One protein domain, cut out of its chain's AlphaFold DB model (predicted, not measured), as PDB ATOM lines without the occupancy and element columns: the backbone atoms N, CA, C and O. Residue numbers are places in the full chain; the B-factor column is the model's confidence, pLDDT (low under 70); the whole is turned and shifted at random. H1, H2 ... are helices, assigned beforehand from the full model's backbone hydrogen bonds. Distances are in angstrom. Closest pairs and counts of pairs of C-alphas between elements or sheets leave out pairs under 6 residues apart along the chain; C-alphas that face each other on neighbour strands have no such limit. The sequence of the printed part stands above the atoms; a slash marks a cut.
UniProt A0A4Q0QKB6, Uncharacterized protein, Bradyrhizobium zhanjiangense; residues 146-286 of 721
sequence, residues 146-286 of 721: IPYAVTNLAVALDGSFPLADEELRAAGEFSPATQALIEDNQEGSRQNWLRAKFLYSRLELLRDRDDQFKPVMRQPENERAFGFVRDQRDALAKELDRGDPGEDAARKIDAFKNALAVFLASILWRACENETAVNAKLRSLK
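Overview. This is residues 146 to 286 of the 721 residues of an uncharacterized protein of Bradyrhizobium zhanjiangense (UniProt A0A4Q0QKB6). Three long helices, H4, H6 and H7, make an up-and-down bundle, their centres forming a triangle, and short helices are spread round it. H1 crosses H7, H2 packs on H4, H3 lies near the beginning of H4, H5 sits at the end of the bundle where H4 and H7 end and H6 begins, and H8 folds back after H7; H1, H2, H3 and H8 lie on the side away from H6. The printed part has 141 residues with eight named helices, H1 to H8 in order, and no named strand; the class is all helix. It is compact, with a radius of gyration of the C-alphas of 15.1 A and spans of 42 by 28 by 28 A.

Arrangement. H1, residues 148 to 158, touches H7, residues 247 to 271, at a steep tilt of 46 degrees, opposite ways; their closest C-alphas, of Ala 154 and Val 262, are 4.8 A apart. H2, residues 165 to 170, touches H4, residues 189 to 208, at a steep tilt of 58 degrees, with the C-alphas of Ala 170 and Phe 198 closest at 6.4 A; H4 touches H2 with residues 194 to 201 alone. H3, residues 176 to 183, is close to H4 but not clearly touching, the closest C-alphas being those of Ile 182 and Gln 191 at 7.5 A. H4 touches H7 at a shallow tilt of 28 degrees, the same way, the C-alphas of Ala 196 and Lys 257 being closest at 4.7 A. H5, residues 214 to 217, touches H4, with the C-alphas of Arg 207 and Lys 214 closest at 5.3 A. H6, residues 220 to 240, and H7 form a helical hairpin at a shallow tilt of 25 degrees, opposite ways; the C-alphas of Leu 236 and Ile 253 are closest at 7.5 A. H7, the hub, touches five helices. H7 and H8, residues 275 to 284, only just touch, with 3 pairs of C-alphas within 8 A, the closest those of Leu 268 and Val 278 at 6.2 A. H6 and H8 are apart. Every O i to N i+4 pair is within hydrogen-bond range in H1, H2, H3, H4, H6, H7 and H8; H5 is too short for such a pair.

Along the chain. H1 begins at C-alpha 148, (223.734, 157.632, 189.089). From first to last C-alpha H4 measures 28.4 A, H6 30.2 A and H7 36.4 A. H8 ends at C-alpha 284, (230.111, 178.684, 195.353).

Size, cuts and confidence. The C-alphas of Gly 243 and Glu 273, the two farthest apart, are 44.3 A apart. The printed part has no cut and no long link. The mean pLDDT of the printed part is 77.1; residues 176 to 188 and 243 to 246 are among those under 70.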
ATOM      1  N   ILE A 146     220.810 158.982 185.029       71.69
ATOM      2  CA  ILE A 146     219.721 158.630 185.937       71.69
ATOM      3  C   ILE A 146     219.943 157.205 186.483       71.69
ATOM      4  O   ILE A 146     220.152 156.285 185.697       71.69
ATOM      5  N   PRO A 147     219.852 156.970 187.804       66.19
ATOM      6  CA  PRO A 147     219.891 157.952 188.891       66.19
ATOM      7  C   PRO A 147     221.333 158.291 189.324       66.19
ATOM      8  O   PRO A 147     221.522 159.059 190.262       66.19
ATOM      9  N   TYR A 148     222.336 157.706 188.654       69.75
ATOM     10  CA  TYR A 148     223.734 157.632 189.089       69.75
ATOM     11  C   TYR A 148     224.351 158.978 189.498       69.75
ATOM     12  O   TYR A 148     225.042 159.064 190.511       69.75
ATOM     13  N   ALA A 149     224.085 160.048 188.743       71.06
ATOM     14  CA  ALA A 149     224.624 161.372 189.043       71.06
ATOM     15  C   ALA A 149     224.080 161.946 190.358       71.06
ATOM     16  O   ALA A 149     224.841 162.502 191.153       71.06
ATOM     17  N   VAL A 150     222.775 161.790 190.598       76.25
ATOM     18  CA  VAL A 150     222.131 162.253 191.832       76.25
ATOM     19  C   VAL A 150     222.555 161.381 193.000       76.25
ATOM     20  O   VAL A 150     222.915 161.929 194.032       76.25
ATOM     21  N   THR A 151     222.586 160.054 192.846       73.88
ATOM     22  CA  THR A 151     222.985 159.151 193.936       73.88
ATOM     23  C   THR A 151     224.434 159.366 194.351       73.88
ATOM     24  O   THR A 151     224.710 159.454 195.539       73.88
ATOM     25  N   ASN A 152     225.362 159.525 193.404       73.94
ATOM     26  CA  ASN A 152     226.764 159.773 193.738       73.94
ATOM     27  C   ASN A 152     226.964 161.121 194.421       73.94
ATOM     28  O   ASN A 152     227.700 161.206 195.400       73.94
ATOM     29  N   LEU A 153     226.318 162.172 193.907       77.94
ATOM     30  CA  LEU A 153     226.412 163.489 194.521       77.94
ATOM     31  C   LEU A 153     225.750 163.495 195.903       77.94
ATOM     32  O   LEU A 153     226.309 164.068 196.827       77.94
ATOM     33  N   ALA A 154     224.611 162.823 196.065       78.38
ATOM     34  CA  ALA A 154     223.940 162.684 197.349       78.38
ATOM     35  C   ALA A 154     224.813 161.935 198.362       78.38
ATOM     36  O   ALA A 154     224.988 162.435 199.460       78.38
ATOM     37  N   VAL A 155     225.427 160.807 197.988       76.31
ATOM     38  CA  VAL A 155     226.369 160.068 198.853       76.31
ATOM     39  C   VAL A 155     227.563 160.940 199.235       76.31
ATOM     40  O   VAL A 155     228.004 160.938 200.381       76.31
ATOM     41  N   ALA A 156     228.082 161.719 198.291       74.12
ATOM     42  CA  ALA A 156     229.226 162.577 198.547       74.12
ATOM     43  C   ALA A 156     228.857 163.800 199.425       74.12
ATOM     44  O   ALA A 156     229.684 164.261 200.207       74.12
ATOM     45  N   LEU A 157     227.612 164.290 199.342       78.00
ATOM     46  CA  LEU A 157     227.042 165.315 200.233       78.00
ATOM     47  C   LEU A 157     226.636 164.760 201.609       78.00
ATOM     48  O   LEU A 157     226.608 165.510 202.581       78.00
ATOM     49  N   ASP A 158     226.288 163.478 201.673       72.06
ATOM     50  CA  ASP A 158     225.945 162.752 202.897       72.06
ATOM     51  C   ASP A 158     227.198 162.423 203.737       72.06
ATOM     52  O   ASP A 158     227.152 162.406 204.974       72.06
ATOM     53  N   GLY A 159     228.336 162.233 203.060       64.50
ATOM     54  CA  GLY A 159     229.650 162.064 203.675       64.50
ATOM     55  C   GLY A 159     230.044 163.206 204.621       64.50
ATOM     56  O   GLY A 159     229.528 164.324 204.565       64.50
ATOM     57  N   SER A 160     230.988 162.927 205.521       59.91
ATOM     58  CA  SER A 160     231.489 163.875 206.518       59.91
ATOM     59  C   SER A 160     232.332 164.981 205.869       59.91
ATOM     60  O   SER A 160     233.557 164.910 205.806       59.91
ATOM     61  N   PHE A 161     231.687 166.049 205.392       66.88
ATOM     62  CA  PHE A 161     232.402 167.285 205.070       66.88
ATOM     63  C   PHE A 161     232.818 168.009 206.368       66.88
ATOM     64  O   PHE A 161     232.083 167.952 207.367       66.88
ATOM     65  N   PRO A 162     233.998 168.662 206.387       65.06
ATOM     66  CA  PRO A 162     234.470 169.381 207.563       65.06
ATOM     67  C   PRO A 162     233.529 170.547 207.883       65.06
ATOM     68  O   PRO A 162     233.153 171.317 207.002       65.06
ATOM     69  N   LEU A 163     233.140 170.662 209.154       70.50
ATOM     70  CA  LEU A 163     232.378 171.794 209.677       70.50
ATOM     71  C   LEU A 163     233.378 172.839 210.186       70.50
ATOM     72  O   LEU A 163     233.871 172.701 211.301       70.50
ATOM     73  N   ALA A 164     233.707 173.848 209.379       72.19
ATOM     74  CA  ALA A 164     234.498 174.982 209.847       72.19
ATOM     75  C   ALA A 164     233.587 176.115 210.376       72.19
ATOM     76  O   ALA A 164     232.351 176.048 210.354       72.19
ATOM     77  N   ASP A 165     234.204 177.158 210.930       70.62
ATOM     78  CA  ASP A 165     233.506 178.240 211.634       70.62
ATOM     79  C   ASP A 165     232.470 178.976 210.776       70.62
ATOM     80  O   ASP A 165     231.452 179.468 211.276       70.62
ATOM     81  N   GLU A 166     232.722 179.083 209.472       69.25
ATOM     82  CA  GLU A 166     231.813 179.748 208.543       69.25
ATOM     83  C   GLU A 166     230.559 178.909 208.266       69.25
ATOM     84  O   GLU A 166     229.466 179.458 208.101       69.25
ATOM     85  N   GLU A 167     230.695 177.585 208.250       71.62
ATOM     86  CA  GLU A 167     229.616 176.621 208.076       71.62
ATOM     87  C   GLU A 167     228.701 176.605 209.302       71.62
ATOM     88  O   GLU A 167     227.478 176.623 209.151       71.62
ATOM     89  N   LEU A 168     229.274 176.685 210.506       68.75
ATOM     90  CA  LEU A 168     228.521 176.786 211.761       68.75
ATOM     91  C   LEU A 168     227.740 178.094 211.864       68.75
ATOM     92  O   LEU A 168     226.574 178.087 212.268       68.75
ATOM     93  N   ARG A 169     228.337 179.212 211.430       73.88
ATOM     94  CA  ARG A 169     227.615 180.489 211.310       73.88
ATOM     95  C   ARG A 169     226.460 180.390 210.320       73.88
ATOM     96  O   ARG A 169     225.376 180.887 210.605       73.88
ATOM     97  N   ALA A 170     226.658 179.719 209.186       67.56
ATOM     98  CA  ALA A 170     225.605 179.518 208.191       67.56
ATOM     99  C   ALA A 170     224.507 178.530 208.630       67.56
ATOM    100  O   ALA A 170     223.401 178.587 208.098       67.56
ATOM    101  N   ALA A 171     224.799 177.634 209.574       66.62
ATOM    102  CA  ALA A 171     223.822 176.755 210.216       66.62
ATOM    103  C   ALA A 171     223.101 177.419 211.409       66.62
ATOM    104  O   ALA A 171     222.163 176.835 211.949       66.62
ATOM    105  N   GLY A 172     223.520 178.629 211.812       72.75
ATOM    106  CA  GLY A 172     222.959 179.368 212.948       72.75
ATOM    107  C   GLY A 172     223.399 178.854 214.324       72.75
ATOM    108  O   GLY A 172     222.738 179.148 215.309       72.75
ATOM    109  N   GLU A 173     224.490 178.087 214.396       73.88
ATOM    110  CA  GLU A 173     224.897 177.303 215.579       73.88
ATOM    111  C   GLU A 173     226.329 177.629 216.041       73.88
ATOM    112  O   GLU A 173     226.998 176.821 216.690       73.88
ATOM    113  N   PHE A 174     226.834 178.817 215.691       73.06
ATOM    114  CA  PHE A 174     228.171 179.262 216.080       73.06
ATOM    115  C   PHE A 174     228.212 179.595 217.577       73.06
ATOM    116  O   PHE A 174     227.859 180.698 217.994       73.06
ATOM    117  N   SER A 175     228.637 178.622 218.384       71.69
ATOM    118  CA  SER A 175     228.873 178.783 219.817       71.69
ATOM    119  C   SER A 175     230.180 178.094 220.236       71.69
ATOM    120  O   SER A 175     230.564 177.106 219.599       71.69
ATOM    121  N   PRO A 176     230.838 178.545 221.324       69.94
ATOM    122  CA  PRO A 176     232.042 177.894 221.850       69.94
ATOM    123  C   PRO A 176     231.819 176.414 222.196       69.94
ATOM    124  O   PRO A 176     232.707 175.588 222.014       69.94
ATOM    125  N   ALA A 177     230.607 176.060 222.641       67.19
ATOM    126  CA  ALA A 177     230.230 174.680 222.942       67.19
ATOM    127  C   ALA A 177     230.104 173.819 221.674       67.19
ATOM    128  O   ALA A 177     230.445 172.640 221.689       67.19
ATOM    129  N   THR A 178     229.636 174.404 220.567       68.62
ATOM    130  CA  THR A 178     229.536 173.717 219.272       68.62
ATOM    131  C   THR A 178     230.915 173.503 218.647       68.62
ATOM    132  O   THR A 178     231.147 172.452 218.058       68.62
ATOM    133  N   GLN A 179     231.835 174.465 218.800       69.31
ATOM    134  CA  GLN A 179     233.229 174.331 218.359       69.31
ATOM    135  C   GLN A 179     233.963 173.233 219.141       69.31
ATOM    136  O   GLN A 179     234.532 172.340 218.521       69.31
ATOM    137  N   ALA A 180     233.852 173.225 220.474       66.81
ATOM    138  CA  ALA A 180     234.449 172.182 221.311       66.81
ATOM    139  C   ALA A 180     233.941 170.770 220.948       66.81
ATOM    140  O   ALA A 180     234.721 169.826 220.886       66.81
ATOM    141  N   LEU A 181     232.648 170.628 220.617       67.69
ATOM    142  CA  LEU A 181     232.044 169.362 220.170       67.69
ATOM    143  C   LEU A 181     232.598 168.857 218.819       67.69
ATOM    144  O   LEU A 181     232.531 167.665 218.514       67.69
ATOM    145  N   ILE A 182     233.087 169.763 217.972       68.38
ATOM    146  CA  ILE A 182     233.669 169.434 216.664       68.38
ATOM    147  C   ILE A 182     235.155 169.104 216.814       68.38
ATOM    148  O   ILE A 182     235.624 168.160 216.181       68.38
ATOM    149  N   GLU A 183     235.868 169.818 217.687       66.31
ATOM    150  CA  GLU A 183     237.277 169.563 218.020       66.31
ATOM    151  C   GLU A 183     237.485 168.216 218.731       66.31
ATOM    152  O   GLU A 183     238.454 167.520 218.432       66.31
ATOM    153  N   ASP A 184     236.541 167.790 219.581       59.34
ATOM    154  CA  ASP A 184     236.571 166.479 220.257       59.34
ATOM    155  C   ASP A 184     236.282 165.282 219.323       59.34
ATOM    156  O   ASP A 184     236.329 164.127 219.748       59.34
ATOM    157  N   ASN A 185     235.992 165.539 218.039       52.84
ATOM    158  CA  ASN A 185     235.862 164.548 216.964       52.84
ATOM    159  C   ASN A 185     234.908 163.368 217.270       52.84
ATOM    160  O   ASN A 185     235.094 162.254 216.776       52.84
ATOM    161  N   GLN A 186     233.871 163.599 218.080       54.03
ATOM    162  CA  GLN A 186     232.831 162.604 218.337       54.03
ATOM    163  C   GLN A 186     231.828 162.579 217.175       54.03
ATOM    164  O   GLN A 186     230.935 163.426 217.091       54.03
ATOM    165  N   GLU A 187     231.955 161.601 216.272       56.28
ATOM    166  CA  GLU A 187     230.893 161.291 215.311       56.28
ATOM    167  C   GLU A 187     229.602 160.945 216.075       56.28
ATOM    168  O   GLU A 187     229.558 160.002 216.863       56.28
ATOM    169  N   GLY A 188     228.543 161.732 215.871       68.19
ATOM    170  CA  GLY A 188     227.289 161.568 216.604       68.19
ATOM    171  C   GLY A 188     226.116 162.330 215.991       68.19
ATOM    172  O   GLY A 188     226.286 163.207 215.138       68.19
ATOM    173  N   SER A 189     224.903 162.017 216.457       72.25
ATOM    174  CA  SER A 189     223.627 162.575 215.968       72.25
ATOM    175  C   SER A 189     223.606 164.109 215.940       72.25
ATOM    176  O   SER A 189     223.068 164.714 215.014       72.25
ATOM    177  N   ARG A 190     224.272 164.757 216.904       75.81
ATOM    178  CA  ARG A 190     224.382 166.220 216.997       75.81
ATOM    179  C   ARG A 190     225.232 166.834 215.879       75.81
ATOM    180  O   ARG A 190     224.865 167.883 215.355       75.81
ATOM    181  N   GLN A 191     226.312 166.178 215.449       76.44
ATOM    182  CA  GLN A 191     227.086 166.629 214.286       76.44
ATOM    183  C   GLN A 191     226.309 166.420 212.976       76.44
ATOM    184  O   GLN A 191     226.318 167.294 212.109       76.44
ATOM    185  N   ASN A 192     225.584 165.304 212.834       81.00
ATOM    186  CA  ASN A 192     224.735 165.063 211.660       81.00
ATOM    187  C   ASN A 192     223.578 166.062 211.568       81.00
ATOM    188  O   ASN A 192     223.240 166.509 210.473       81.00
ATOM    189  N   TRP A 193     223.050 166.506 212.708       84.31
ATOM    190  CA  TRP A 193     222.077 167.590 212.769       84.31
ATOM    191  C   TRP A 193     222.650 168.936 212.299       84.31
ATOM    192  O   TRP A 193     222.009 169.632 211.509       84.31
ATOM    193  N   LEU A 194     223.877 169.288 212.704       80.88
ATOM    194  CA  LEU A 194     224.565 170.494 212.215       80.88
ATOM    195  C   LEU A 194     224.795 170.440 210.697       80.88
ATOM    196  O   LEU A 194     224.530 171.417 209.995       80.88
ATOM    197  N   ARG A 195     225.220 169.282 210.174       83.31
ATOM    198  CA  ARG A 195     225.377 169.054 208.728       83.31
ATOM    199  C   ARG A 195     224.040 169.170 207.990       83.31
ATOM    200  O   ARG A 195     223.984 169.823 206.952       83.31
ATOM    201  N   ALA A 196     222.957 168.621 208.542       85.62
ATOM    202  CA  ALA A 196     221.612 168.762 207.986       85.62
ATOM    203  C   ALA A 196     221.162 170.236 207.942       85.62
ATOM    204  O   ALA A 196     220.721 170.714 206.897       85.62
ATOM    205  N   LYS A 197     221.346 170.998 209.030       85.44
ATOM    206  CA  LYS A 197     221.059 172.446 209.058       85.44
ATOM    207  C   LYS A 197     221.863 173.214 208.008       85.44
ATOM    208  O   LYS A 197     221.313 174.089 207.338       85.44
ATOM    209  N   PHE A 198     223.134 172.865 207.827       85.38
ATOM    210  CA  PHE A 198     223.975 173.468 206.798       85.38
ATOM    211  C   PHE A 198     223.485 173.147 205.378       85.38
ATOM    212  O   PHE A 198     223.321 174.058 204.573       85.38
ATOM    213  N   LEU A 199     223.187 171.882 205.060       87.06
ATOM    214  CA  LEU A 199     222.639 171.502 203.748       87.06
ATOM    215  C   LEU A 199     221.309 172.215 203.461       87.06
ATOM    216  O   LEU A 199     221.090 172.715 202.355       87.06
ATOM    217  N   TYR A 200     220.447 172.323 204.473       88.88
ATOM    218  CA  TYR A 200     219.188 173.053 204.378       88.88
ATOM    219  C   TYR A 200     219.402 174.554 204.107       88.88
ATOM    220  O   TYR A 200     218.740 175.113 203.231       88.88
ATOM    221  N   SER A 201     220.368 175.211 204.761       86.88
ATOM    222  CA  SER A 201     220.654 176.630 204.492       86.88
ATOM    223  C   SER A 201     221.197 176.867 203.076       86.88
ATOM    224  O   SER A 201     220.927 177.906 202.467       86.88
ATOM    225  N   ARG A 202     221.890 175.886 202.480       88.81
ATOM    226  CA  ARG A 202     222.297 175.940 201.063       88.81
ATOM    227  C   ARG A 202     221.117 175.815 200.106       88.81
ATOM    228  O   ARG A 202     221.083 176.535 199.109       88.81
ATOM    229  N   LEU A 203     220.135 174.975 200.424       87.38
ATOM    230  CA  LEU A 203     218.875 174.919 199.677       87.38
ATOM    231  C   LEU A 203     218.110 176.254 199.750       87.38
ATOM    232  O   LEU A 203     217.593 176.706 198.728       87.38
ATOM    233  N   GLU A 204     218.080 176.919 200.911       88.81
ATOM    234  CA  GLU A 204     217.484 178.260 201.052       88.81
ATOM    235  C   GLU A 204     218.200 179.307 200.198       88.81
ATOM    236  O   GLU A 204     217.551 180.087 199.498       88.81
ATOM    237  N   LEU A 205     219.536 179.289 200.175       87.19
ATOM    238  CA  LEU A 205     220.316 180.191 199.326       87.19
ATOM    239  C   LEU A 205     220.000 180.003 197.837       87.19
ATOM    240  O   LEU A 205     219.801 180.998 197.138       87.19
ATOM    241  N   LEU A 206     219.901 178.755 197.365       87.31
ATOM    242  CA  LEU A 206     219.525 178.457 195.979       87.31
ATOM    243  C   LEU A 206     218.096 178.910 195.650       87.31
ATOM    244  O   LEU A 206     217.843 179.392 194.548       87.31
ATOM    245  N   ARG A 207     217.158 178.787 196.594       86.50
ATOM    246  CA  ARG A 207     215.770 179.229 196.408       86.50
ATOM    247  C   ARG A 207     215.646 180.752 196.360       86.50
ATOM    248  O   ARG A 207     214.960 181.280 195.489       86.50
ATOM    249  N   ASP A 208     216.281 181.448 197.297       84.56
ATOM    250  CA  ASP A 208     215.971 182.857 197.569       84.56
ATOM    251  C   ASP A 208     216.909 183.823 196.848       84.56
ATOM    252  O   ASP A 208     216.493 184.906 196.425       84.56
ATOM    253  N   ARG A 209     218.180 183.442 196.682       80.94
ATOM    254  CA  ARG A 209     219.235 184.358 196.226       80.94
ATOM    255  C   ARG A 209     219.774 184.055 194.837       80.94
ATOM    256  O   ARG A 209     220.496 184.884 194.296       80.94
ATOM    257  N   ASP A 210     219.410 182.919 194.254       83.88
ATOM    258  CA  ASP A 210     220.018 182.445 193.017       83.88
ATOM    259  C   ASP A 210     219.036 182.437 191.841       83.88
ATOM    260  O   ASP A 210     218.161 181.575 191.733       83.88
ATOM    261  N   ASP A 211     219.168 183.412 190.940       84.12
ATOM    262  CA  ASP A 211     218.229 183.598 189.826       84.12
ATOM    263  C   ASP A 211     218.214 182.425 188.838       84.12
ATOM    264  O   ASP A 211     217.184 182.163 188.219       84.12
ATOM    265  N   GLN A 212     219.310 181.664 188.744       84.56
ATOM    266  CA  GLN A 212     219.371 180.450 187.928       84.56
ATOM    267  C   GLN A 212     218.511 179.320 188.518       84.56
ATOM    268  O   GLN A 212     217.938 178.522 187.776       84.56
ATOM    269  N   PHE A 213     218.402 179.241 189.846       86.88
ATOM    270  CA  PHE A 213     217.752 178.131 190.547       86.88
ATOM    271  C   PHE A 213     216.314 178.444 190.966       86.88
ATOM    272  O   PHE A 213     215.508 177.520 191.084       86.88
ATOM    273  N   LYS A 214     215.948 179.727 191.095       84.00
ATOM    274  CA  LYS A 214     214.568 180.179 191.354       84.00
ATOM    275  C   LYS A 214     213.515 179.507 190.458       84.00
ATOM    276  O   LYS A 214     212.518 179.040 191.006       84.00
ATOM    277  N   PRO A 215     213.680 179.403 189.121       83.00
ATOM    278  CA  PRO A 215     212.685 178.759 188.261       83.00
ATOM    279  C   PRO A 215     212.506 177.268 188.555       83.00
ATOM    280  O   PRO A 215     211.385 176.770 188.520       83.00
ATOM    281  N   VAL A 216     213.597 176.561 188.868       83.19
ATOM    282  CA  VAL A 216     213.564 175.134 189.219       83.19
ATOM    283  C   VAL A 216     212.904 174.955 190.584       83.19
ATOM    284  O   VAL A 216     212.008 174.129 190.728       83.19
ATOM    285  N   MET A 217     213.270 175.778 191.569       82.62
ATOM    286  CA  MET A 217     212.702 175.729 192.918       82.62
ATOM    287  C   MET A 217     211.213 176.092 192.970       82.62
ATOM    288  O   MET A 217     210.510 175.555 193.817       82.62
ATOM    289  N   ARG A 218     210.723 176.936 192.049       81.88
ATOM    290  CA  ARG A 218     209.297 177.292 191.893       81.88
ATOM    291  C   ARG A 218     208.445 176.215 191.220       81.88
ATOM    292  O   ARG A 218     207.239 176.385 191.056       81.88
ATOM    293  N   GLN A 219     209.043 175.114 190.764       75.12
ATOM    294  CA  GLN A 219     208.248 174.010 190.236       75.12
ATOM    295  C   GLN A 219     207.406 173.405 191.375       75.12
ATOM    296  O   GLN A 219     207.953 173.159 192.452       75.12
ATOM    297  N   PRO A 220     206.111 173.093 191.158       71.81
ATOM    298  CA  PRO A 220     205.194 172.696 192.235       71.81
ATOM    299  C   PRO A 220     205.644 171.486 193.064       71.81
ATOM    300  O   PRO A 220     205.215 171.291 194.197       71.81
ATOM    301  N   GLU A 221     206.449 170.604 192.483       67.75
ATOM    302  CA  GLU A 221     207.058 169.457 193.161       67.75
ATOM    303  C   GLU A 221     208.225 169.846 194.076       67.75
ATOM    304  O   GLU A 221     208.302 169.343 195.194       67.75
ATOM    305  N   ASN A 222     209.068 170.793 193.657       78.06
ATOM    306  CA  ASN A 222     210.204 171.269 194.443       78.06
ATOM    307  C   ASN A 222     209.743 172.217 195.559       78.06
ATOM    308  O   ASN A 222     210.269 172.137 196.664       78.06
ATOM    309  N   GLU A 223     208.714 173.042 195.329       77.62
ATOM    310  CA  GLU A 223     208.095 173.863 196.384       77.62
ATOM    311  C   GLU A 223     207.499 172.994 197.499       77.62
ATOM    312  O   GLU A 223     207.672 173.287 198.683       77.62
ATOM    313  N   ARG A 224     206.843 171.886 197.130       69.06
ATOM    314  CA  ARG A 224     206.288 170.922 198.091       69.06
ATOM    315  C   ARG A 224     207.372 170.144 198.826       69.06
ATOM    316  O   ARG A 224     207.287 170.034 200.044       69.06
ATOM    317  N   ALA A 225     208.387 169.645 198.117       73.06
ATOM    318  CA  ALA A 225     209.528 168.980 198.743       73.06
ATOM    319  C   ALA A 225     210.234 169.920 199.732       73.06
ATOM    320  O   ALA A 225     210.524 169.534 200.860       73.06
ATOM    321  N   PHE A 226     210.419 171.185 199.351       81.88
ATOM    322  CA  PHE A 226     210.993 172.199 200.223       81.88
ATOM    323  C   PHE A 226     210.111 172.475 201.453       81.88
ATOM    324  O   PHE A 226     210.623 172.528 202.570       81.88
ATOM    325  N   GLY A 227     208.793 172.623 201.270       78.75
ATOM    326  CA  GLY A 227     207.840 172.790 202.373       78.75
ATOM    327  C   GLY A 227     207.882 171.622 203.357       78.75
ATOM    328  O   GLY A 227     208.032 171.838 204.554       78.75
ATOM    329  N   PHE A 228     207.872 170.389 202.848       77.75
ATOM    330  CA  PHE A 228     207.980 169.181 203.662       77.75
ATOM    331  C   PHE A 228     209.289 169.130 204.462       77.75
ATOM    332  O   PHE A 228     209.273 168.879 205.663       77.75
ATOM    333  N   VAL A 229     210.427 169.400 203.817       82.19
ATOM    334  CA  VAL A 229     211.740 169.412 204.478       82.19
ATOM    335  C   VAL A 229     211.806 170.497 205.561       82.19
ATOM    336  O   VAL A 229     212.361 170.256 206.630       82.19
ATOM    337  N   ARG A 230     211.214 171.674 205.326       85.44
ATOM    338  CA  ARG A 230     211.099 172.737 206.337       85.44
ATOM    339  C   ARG A 230     210.265 172.280 207.535       85.44
ATOM    340  O   ARG A 230     210.681 172.475 208.671       85.44
ATOM    341  N   ASP A 231     209.122 171.651 207.289       80.81
ATOM    342  CA  ASP A 231     208.233 171.197 208.357       80.81
ATOM    343  C   ASP A 231     208.892 170.062 209.181       80.81
ATOM    344  O   ASP A 231     208.798 170.052 210.409       80.81
ATOM    345  N   GLN A 232     209.648 169.164 208.532       80.31
ATOM    346  CA  GLN A 232     210.469 168.136 209.194       80.31
ATOM    347  C   GLN A 232     211.611 168.734 210.022       80.31
ATOM    348  O   GLN A 232     211.831 168.309 211.155       80.31
ATOM    349  N   ARG A 233     212.307 169.752 209.501       86.19
ATOM    350  CA  ARG A 233     213.323 170.502 210.255       86.19
ATOM    351  C   ARG A 233     212.730 171.066 211.544       86.19
ATOM    352  O   ARG A 233     213.331 170.923 212.603       86.19
ATOM    353  N   ASP A 234     211.564 171.700 211.454       84.38
ATOM    354  CA  ASP A 234     210.916 172.347 212.597       84.38
ATOM    355  C   ASP A 234     210.400 171.323 213.619       84.38
ATOM    356  O   ASP A 234     210.439 171.579 214.825       84.38
ATOM    357  N   ALA A 235     209.946 170.155 213.158       81.12
ATOM    358  CA  ALA A 235     209.568 169.040 214.022       81.12
ATOM    359  C   ALA A 235     210.781 168.451 214.761       81.12
ATOM    360  O   ALA A 235     210.739 168.325 215.986       81.12
ATOM    361  N   LEU A 236     211.872 168.166 214.041       82.44
ATOM    362  CA  LEU A 236     213.108 167.623 214.611       82.44
ATOM    363  C   LEU A 236     213.783 168.602 215.572       82.44
ATOM    364  O   LEU A 236     214.237 168.185 216.632       82.44
ATOM    365  N   ALA A 237     213.796 169.900 215.253       83.56
ATOM    366  CA  ALA A 237     214.314 170.930 216.151       83.56
ATOM    367  C   ALA A 237     213.577 170.914 217.502       83.56
ATOM    368  O   ALA A 237     214.211 170.836 218.547       83.56
ATOM    369  N   LYS A 238     212.238 170.869 217.479       82.56
ATOM    370  CA  LYS A 238     211.416 170.772 218.699       82.56
ATOM    371  C   LYS A 238     211.630 169.471 219.473       82.56
ATOM    372  O   LYS A 238     211.416 169.456 220.682       82.56
ATOM    373  N   GLU A 239     211.950 168.372 218.792       78.38
ATOM    374  CA  GLU A 239     212.239 167.074 219.416       78.38
ATOM    375  C   GLU A 239     213.615 167.092 220.102       78.38
ATOM    376  O   GLU A 239     213.720 166.668 221.249       78.38
ATOM    377  N   LEU A 240     214.626 167.678 219.454       78.31
ATOM    378  CA  LEU A 240     215.979 167.869 219.989       78.31
ATOM    379  C   LEU A 240     216.030 168.855 221.167       78.31
ATOM    380  O   LEU A 240     216.769 168.629 222.122       78.31
ATOM    381  N   ASP A 241     215.212 169.910 221.145       77.31
ATOM    382  CA  ASP A 241     215.121 170.885 222.243       77.31
ATOM    383  C   ASP A 241     214.534 170.278 223.538       77.31
ATOM    384  O   ASP A 241     214.654 170.866 224.614       77.31
ATOM    385  N   ARG A 242     213.891 169.101 223.463       72.88
ATOM    386  CA  ARG A 242     213.259 168.419 224.609       72.88
ATOM    387  C   ARG A 242     214.198 167.500 225.400       72.88
ATOM    388  O   ARG A 242     213.776 167.016 226.448       72.88
ATOM    389  N   GLY A 243     215.434 167.272 224.950       62.03
ATOM    390  CA  GLY A 243     216.433 166.472 225.671       62.03
ATOM    391  C   GLY A 243     217.173 165.446 224.806       62.03
ATOM    392  O   GLY A 243     216.975 165.384 223.596       62.03
ATOM    393  N   ASP A 244     218.053 164.670 225.451       57.31
ATOM    394  CA  ASP A 244     219.100 163.857 224.815       57.31
ATOM    395  C   ASP A 244     218.542 162.912 223.726       57.31
ATOM    396  O   ASP A 244     217.628 162.122 224.002       57.31
ATOM    397  N   PRO A 245     219.045 162.986 222.478       61.06
ATOM    398  CA  PRO A 245     218.482 162.245 221.362       61.06
ATOM    399  C   PRO A 245     218.742 160.748 221.545       61.06
ATOM    400  O   PRO A 245     219.854 160.263 221.346       61.06
ATOM    401  N   GLY A 246     217.691 160.003 221.888       66.50
ATOM    402  CA  GLY A 246     217.717 158.543 221.843       66.50
ATOM    403  C   GLY A 246     218.000 158.012 220.429       66.50
ATOM    404  O   GLY A 246     217.991 158.751 219.442       66.50
ATOM    405  N   GLU A 247     218.202 156.700 220.314       70.94
ATOM    406  CA  GLU A 247     218.549 156.027 219.051       70.94
ATOM    407  C   GLU A 247     217.549 156.315 217.906       70.94
ATOM    408  O   GLU A 247     217.932 156.406 216.741       70.94
ATOM    409  N   ASP A 248     216.272 156.539 218.238       74.44
ATOM    410  CA  ASP A 248     215.223 156.911 217.278       74.44
ATOM    411  C   ASP A 248     215.420 158.324 216.693       74.44
ATOM    412  O   ASP A 248     215.292 158.528 215.485       74.44
ATOM    413  N   ALA A 249     215.813 159.297 217.521       73.62
ATOM    414  CA  ALA A 249     216.098 160.658 217.071       73.62
ATOM    415  C   ALA A 249     217.356 160.701 216.189       73.62
ATOM    416  O   ALA A 249     217.362 161.377 215.163       73.62
ATOM    417  N   ALA A 250     218.389 159.923 216.530       76.50
ATOM    418  CA  ALA A 250     219.582 159.780 215.699       76.50
ATOM    419  C   ALA A 250     219.243 159.238 214.296       76.50
ATOM    420  O   ALA A 250     219.635 159.838 213.295       76.50
ATOM    421  N   ARG A 251     218.426 158.177 214.212       78.06
ATOM    422  CA  ARG A 251     217.967 157.618 212.927       78.06
ATOM    423  C   ARG A 251     217.144 158.616 212.113       78.06
ATOM    424  O   ARG A 251     217.337 158.710 210.903       78.06
ATOM    425  N   LYS A 252     216.250 159.379 212.752       79.31
ATOM    426  CA  LYS A 252     215.464 160.422 212.071       79.31
ATOM    427  C   LYS A 252     216.345 161.557 211.541       79.31
ATOM    428  O   LYS A 252     216.107 162.034 210.435       79.31
ATOM    429  N   ILE A 253     217.365 161.971 212.297       81.88
ATOM    430  CA  ILE A 253     218.331 162.996 211.874       81.88
ATOM    431  C   ILE A 253     219.127 162.519 210.659       81.88
ATOM    432  O   ILE A 253     219.271 163.275 209.699       81.88
ATOM    433  N   ASP A 254     219.593 161.271 210.665       79.88
ATOM    434  CA  ASP A 254     220.319 160.695 209.530       79.88
ATOM    435  C   ASP A 254     219.423 160.580 208.295       79.88
ATOM    436  O   ASP A 254     219.801 161.012 207.207       79.88
ATOM    437  N   ALA A 255     218.190 160.100 208.461       77.81
ATOM    438  CA  ALA A 255     217.232 160.019 207.365       77.81
ATOM    439  C   ALA A 255     216.890 161.408 206.787       77.81
ATOM    440  O   ALA A 255     216.795 161.575 205.567       77.81
ATOM    441  N   PHE A 256     216.769 162.422 207.648       83.06
ATOM    442  CA  PHE A 256     216.545 163.809 207.252       83.06
ATOM    443  C   PHE A 256     217.749 164.413 206.512       83.06
ATOM    444  O   PHE A 256     217.579 165.037 205.462       83.06
ATOM    445  N   LYS A 257     218.973 164.187 207.005       85.50
ATOM    446  CA  LYS A 257     220.220 164.593 206.337       85.50
ATOM    447  C   LYS A 257     220.331 163.960 204.947       85.50
ATOM    448  O   LYS A 257     220.604 164.665 203.975       85.50
ATOM    449  N   ASN A 258     220.033 162.667 204.828       81.12
ATOM    450  CA  ASN A 258     220.055 161.951 203.552       81.12
ATOM    451  C   ASN A 258     219.029 162.532 202.572       81.12
ATOM    452  O   ASN A 258     219.345 162.767 201.405       81.12
ATOM    453  N   ALA A 259     217.816 162.834 203.047       78.31
ATOM    454  CA  ALA A 259     216.782 163.469 202.234       78.31
ATOM    455  C   ALA A 259     217.218 164.851 201.714       78.31
ATOM    456  O   ALA A 259     216.995 165.172 200.545       78.31
ATOM    457  N   LEU A 260     217.887 165.649 202.552       84.75
ATOM    458  CA  LEU A 260     218.461 166.939 202.166       84.75
ATOM    459  C   LEU A 260     219.566 166.804 201.119       84.75
ATOM    460  O   LEU A 260     219.574 167.559 200.147       84.75
ATOM    461  N   ALA A 261     220.476 165.844 201.295       84.69
ATOM    462  CA  ALA A 261     221.561 165.578 200.357       84.69
ATOM    463  C   ALA A 261     221.022 165.169 198.976       84.69
ATOM    464  O   ALA A 261     221.446 165.712 197.955       84.69
ATOM    465  N   VAL A 262     220.024 164.280 198.943       81.00
ATOM    466  CA  VAL A 262     219.334 163.855 197.715       81.00
ATOM    467  C   VAL A 262     218.604 165.023 197.062       81.00
ATOM    468  O   VAL A 262     218.725 165.229 195.851       81.00
ATOM    469  N   PHE A 263     217.867 165.814 197.845       83.81
ATOM    470  CA  PHE A 263     217.118 166.942 197.306       83.81
ATOM    471  C   PHE A 263     218.061 167.988 196.706       83.81
ATOM    472  O   PHE A 263     217.886 168.384 195.553       83.81
ATOM    473  N   LEU A 264     219.122 168.354 197.424       87.25
ATOM    474  CA  LEU A 264     220.140 169.280 196.938       87.25
ATOM    475  C   LEU A 264     220.840 168.752 195.678       87.25
ATOM    476  O   LEU A 264     220.967 169.491 194.702       87.25
ATOM    477  N   ALA A 265     221.221 167.472 195.654       85.00
ATOM    478  CA  ALA A 265     221.816 166.839 194.481       85.00
ATOM    479  C   ALA A 265     220.878 166.878 193.263       85.00
ATOM    480  O   ALA A 265     221.320 167.182 192.152       85.00
ATOM    481  N   SER A 266     219.581 166.623 193.467       84.31
ATOM    482  CA  SER A 266     218.574 166.671 192.401       84.31
ATOM    483  C   SER A 266     218.419 168.082 191.826       84.31
ATOM    484  O   SER A 266     218.454 168.260 190.610       84.31
ATOM    485  N   ILE A 267     218.348 169.108 192.679       87.12
ATOM    486  CA  ILE A 267     218.218 170.508 192.262       87.12
ATOM    487  C   ILE A 267     219.458 170.971 191.490       87.12
ATOM    488  O   ILE A 267     219.328 171.601 190.437       87.12
ATOM    489  N   LEU A 268     220.655 170.609 191.959       87.12
ATOM    490  CA  LEU A 268     221.913 170.911 191.273       87.12
ATOM    491  C   LEU A 268     221.971 170.273 189.882       87.12
ATOM    492  O   LEU A 268     222.266 170.966 188.911       87.12
ATOM    493  N   TRP A 269     221.631 168.989 189.751       83.50
ATOM    494  CA  TRP A 269     221.657 168.303 188.455       83.50
ATOM    495  C   TRP A 269     220.523 168.698 187.505       83.50
ATOM    496  O   TRP A 269     220.677 168.557 186.290       83.50
ATOM    497  N   ARG A 270     219.404 169.218 188.022       83.50
ATOM    498  CA  ARG A 270     218.323 169.788 187.204       83.50
ATOM    499  C   ARG A 270     218.689 171.147 186.619       83.50
ATOM    500  O   ARG A 270     218.391 171.399 185.453       83.50
ATOM    501  N   ALA A 271     219.308 172.012 187.420       83.50
ATOM    502  CA  ALA A 271     219.624 173.387 187.034       83.50
ATOM    503  C   ALA A 271     220.958 173.528 186.274       83.50
ATOM    504  O   ALA A 271     221.127 174.482 185.512       83.50
ATOM    505  N   CYS A 272     221.902 172.600 186.463       82.38
ATOM    506  CA  CYS A 272     223.208 172.618 185.803       82.38
ATOM    507  C   CYS A 272     223.278 171.633 184.623       82.38
ATOM    508  O   CYS A 272     222.885 170.472 184.718       82.38
ATOM    509  N   GLU A 273     223.848 172.072 183.499       71.06
ATOM    510  CA  GLU A 273     223.927 171.251 182.281       71.06
ATOM    511  C   GLU A 273     225.083 170.238 182.277       71.06
ATOM    512  O   GLU A 273     225.003 169.197 181.616       71.06
ATOM    513  N   ASN A 274     226.174 170.531 182.987       71.06
ATOM    514  CA  ASN A 274     227.409 169.748 183.008       71.06
ATOM    515  C   ASN A 274     228.012 169.652 184.419       71.06
ATOM    516  O   ASN A 274     227.645 170.391 185.331       71.06
ATOM    517  N   GLU A 275     228.922 168.695 184.598       73.31
ATOM    518  CA  GLU A 275     229.606 168.466 185.873       73.31
ATOM    519  C   GLU A 275     230.460 169.670 186.289       73.31
ATOM    520  O   GLU A 275     230.526 170.005 187.465       73.31
ATOM    521  N   THR A 276     231.062 170.377 185.331       77.12
ATOM    522  CA  THR A 276     231.839 171.589 185.614       77.12
ATOM    523  C   THR A 276     230.971 172.691 186.218       77.12
ATOM    524  O   THR A 276     231.405 173.332 187.172       77.12
ATOM    525  N   ALA A 277     229.733 172.870 185.744       81.62
ATOM    526  CA  ALA A 277     228.768 173.794 186.334       81.62
ATOM    527  C   ALA A 277     228.294 173.330 187.718       81.62
ATOM    528  O   ALA A 277     228.198 174.155 188.624       81.62
ATOM    529  N   VAL A 278     228.053 172.027 187.916       82.00
ATOM    530  CA  VAL A 278     227.732 171.474 189.245       82.00
ATOM    531  C   VAL A 278     228.878 171.726 190.225       82.00
ATOM    532  O   VAL A 278     228.644 172.277 191.293       82.00
ATOM    533  N   ASN A 279     230.119 171.428 189.845       80.50
ATOM    534  CA  ASN A 279     231.298 171.622 190.691       80.50
ATOM    535  C   ASN A 279     231.596 173.099 190.961       80.50
ATOM    536  O   ASN A 279     231.937 173.463 192.085       80.50
ATOM    537  N   ALA A 280     231.419 173.973 189.968       82.00
ATOM    538  CA  ALA A 280     231.491 175.417 190.177       82.00
ATOM    539  C   ALA A 280     230.426 175.882 191.181       82.00
ATOM    540  O   ALA A 280     230.722 176.690 192.066       82.00
ATOM    541  N   LYS A 281     229.208 175.327 191.101       87.38
ATOM    542  CA  LYS A 281     228.131 175.664 192.031       87.38
ATOM    543  C   LYS A 281     228.382 175.133 193.435       87.38
ATOM    544  O   LYS A 281     228.238 175.894 194.385       87.38
ATOM    545  N   LEU A 282     228.823 173.889 193.575       84.94
ATOM    546  CA  LEU A 282     229.218 173.301 194.855       84.94
ATOM    547  C   LEU A 282     230.296 174.149 195.542       84.94
ATOM    548  O   LEU A 282     230.121 174.525 196.698       84.94
ATOM    549  N   ARG A 283     231.326 174.591 194.804       82.19
ATOM    550  CA  ARG A 283     232.338 175.533 195.319       82.19
ATOM    551  C   ARG A 283     231.732 176.868 195.753       82.19
ATOM    552  O   ARG A 283     232.067 177.359 196.826       82.19
ATOM    553  N   SER A 284     230.806 177.439 194.973       83.06
ATOM    554  CA  SER A 284     230.111 178.684 195.353       83.06
ATOM    555  C   SER A 284     229.254 178.529 196.616       83.06
ATOM    556  O   SER A 284     229.122 179.460 197.407       83.06
ATOM    557  N   LEU A 285     228.719 177.326 196.840       82.69
ATOM    558  CA  LEU A 285     227.966 176.952 198.033       82.69
ATOM    559  C   LEU A 285     228.874 176.526 199.198       82.69
ATOM    560  O   LEU A 285     228.353 176.197 200.260       82.69
ATOM    561  N   LYS A 286     230.204 176.557 199.030       81.19
ATOM    562  CA  LYS A 286     231.199 176.061 199.998       81.19
ATOM    563  C   LYS A 286     231.032 174.572 200.347       81.19
ATOM    564  O   LYS A 286     231.395 174.132 201.428       81.19
TER     565      LYS A 286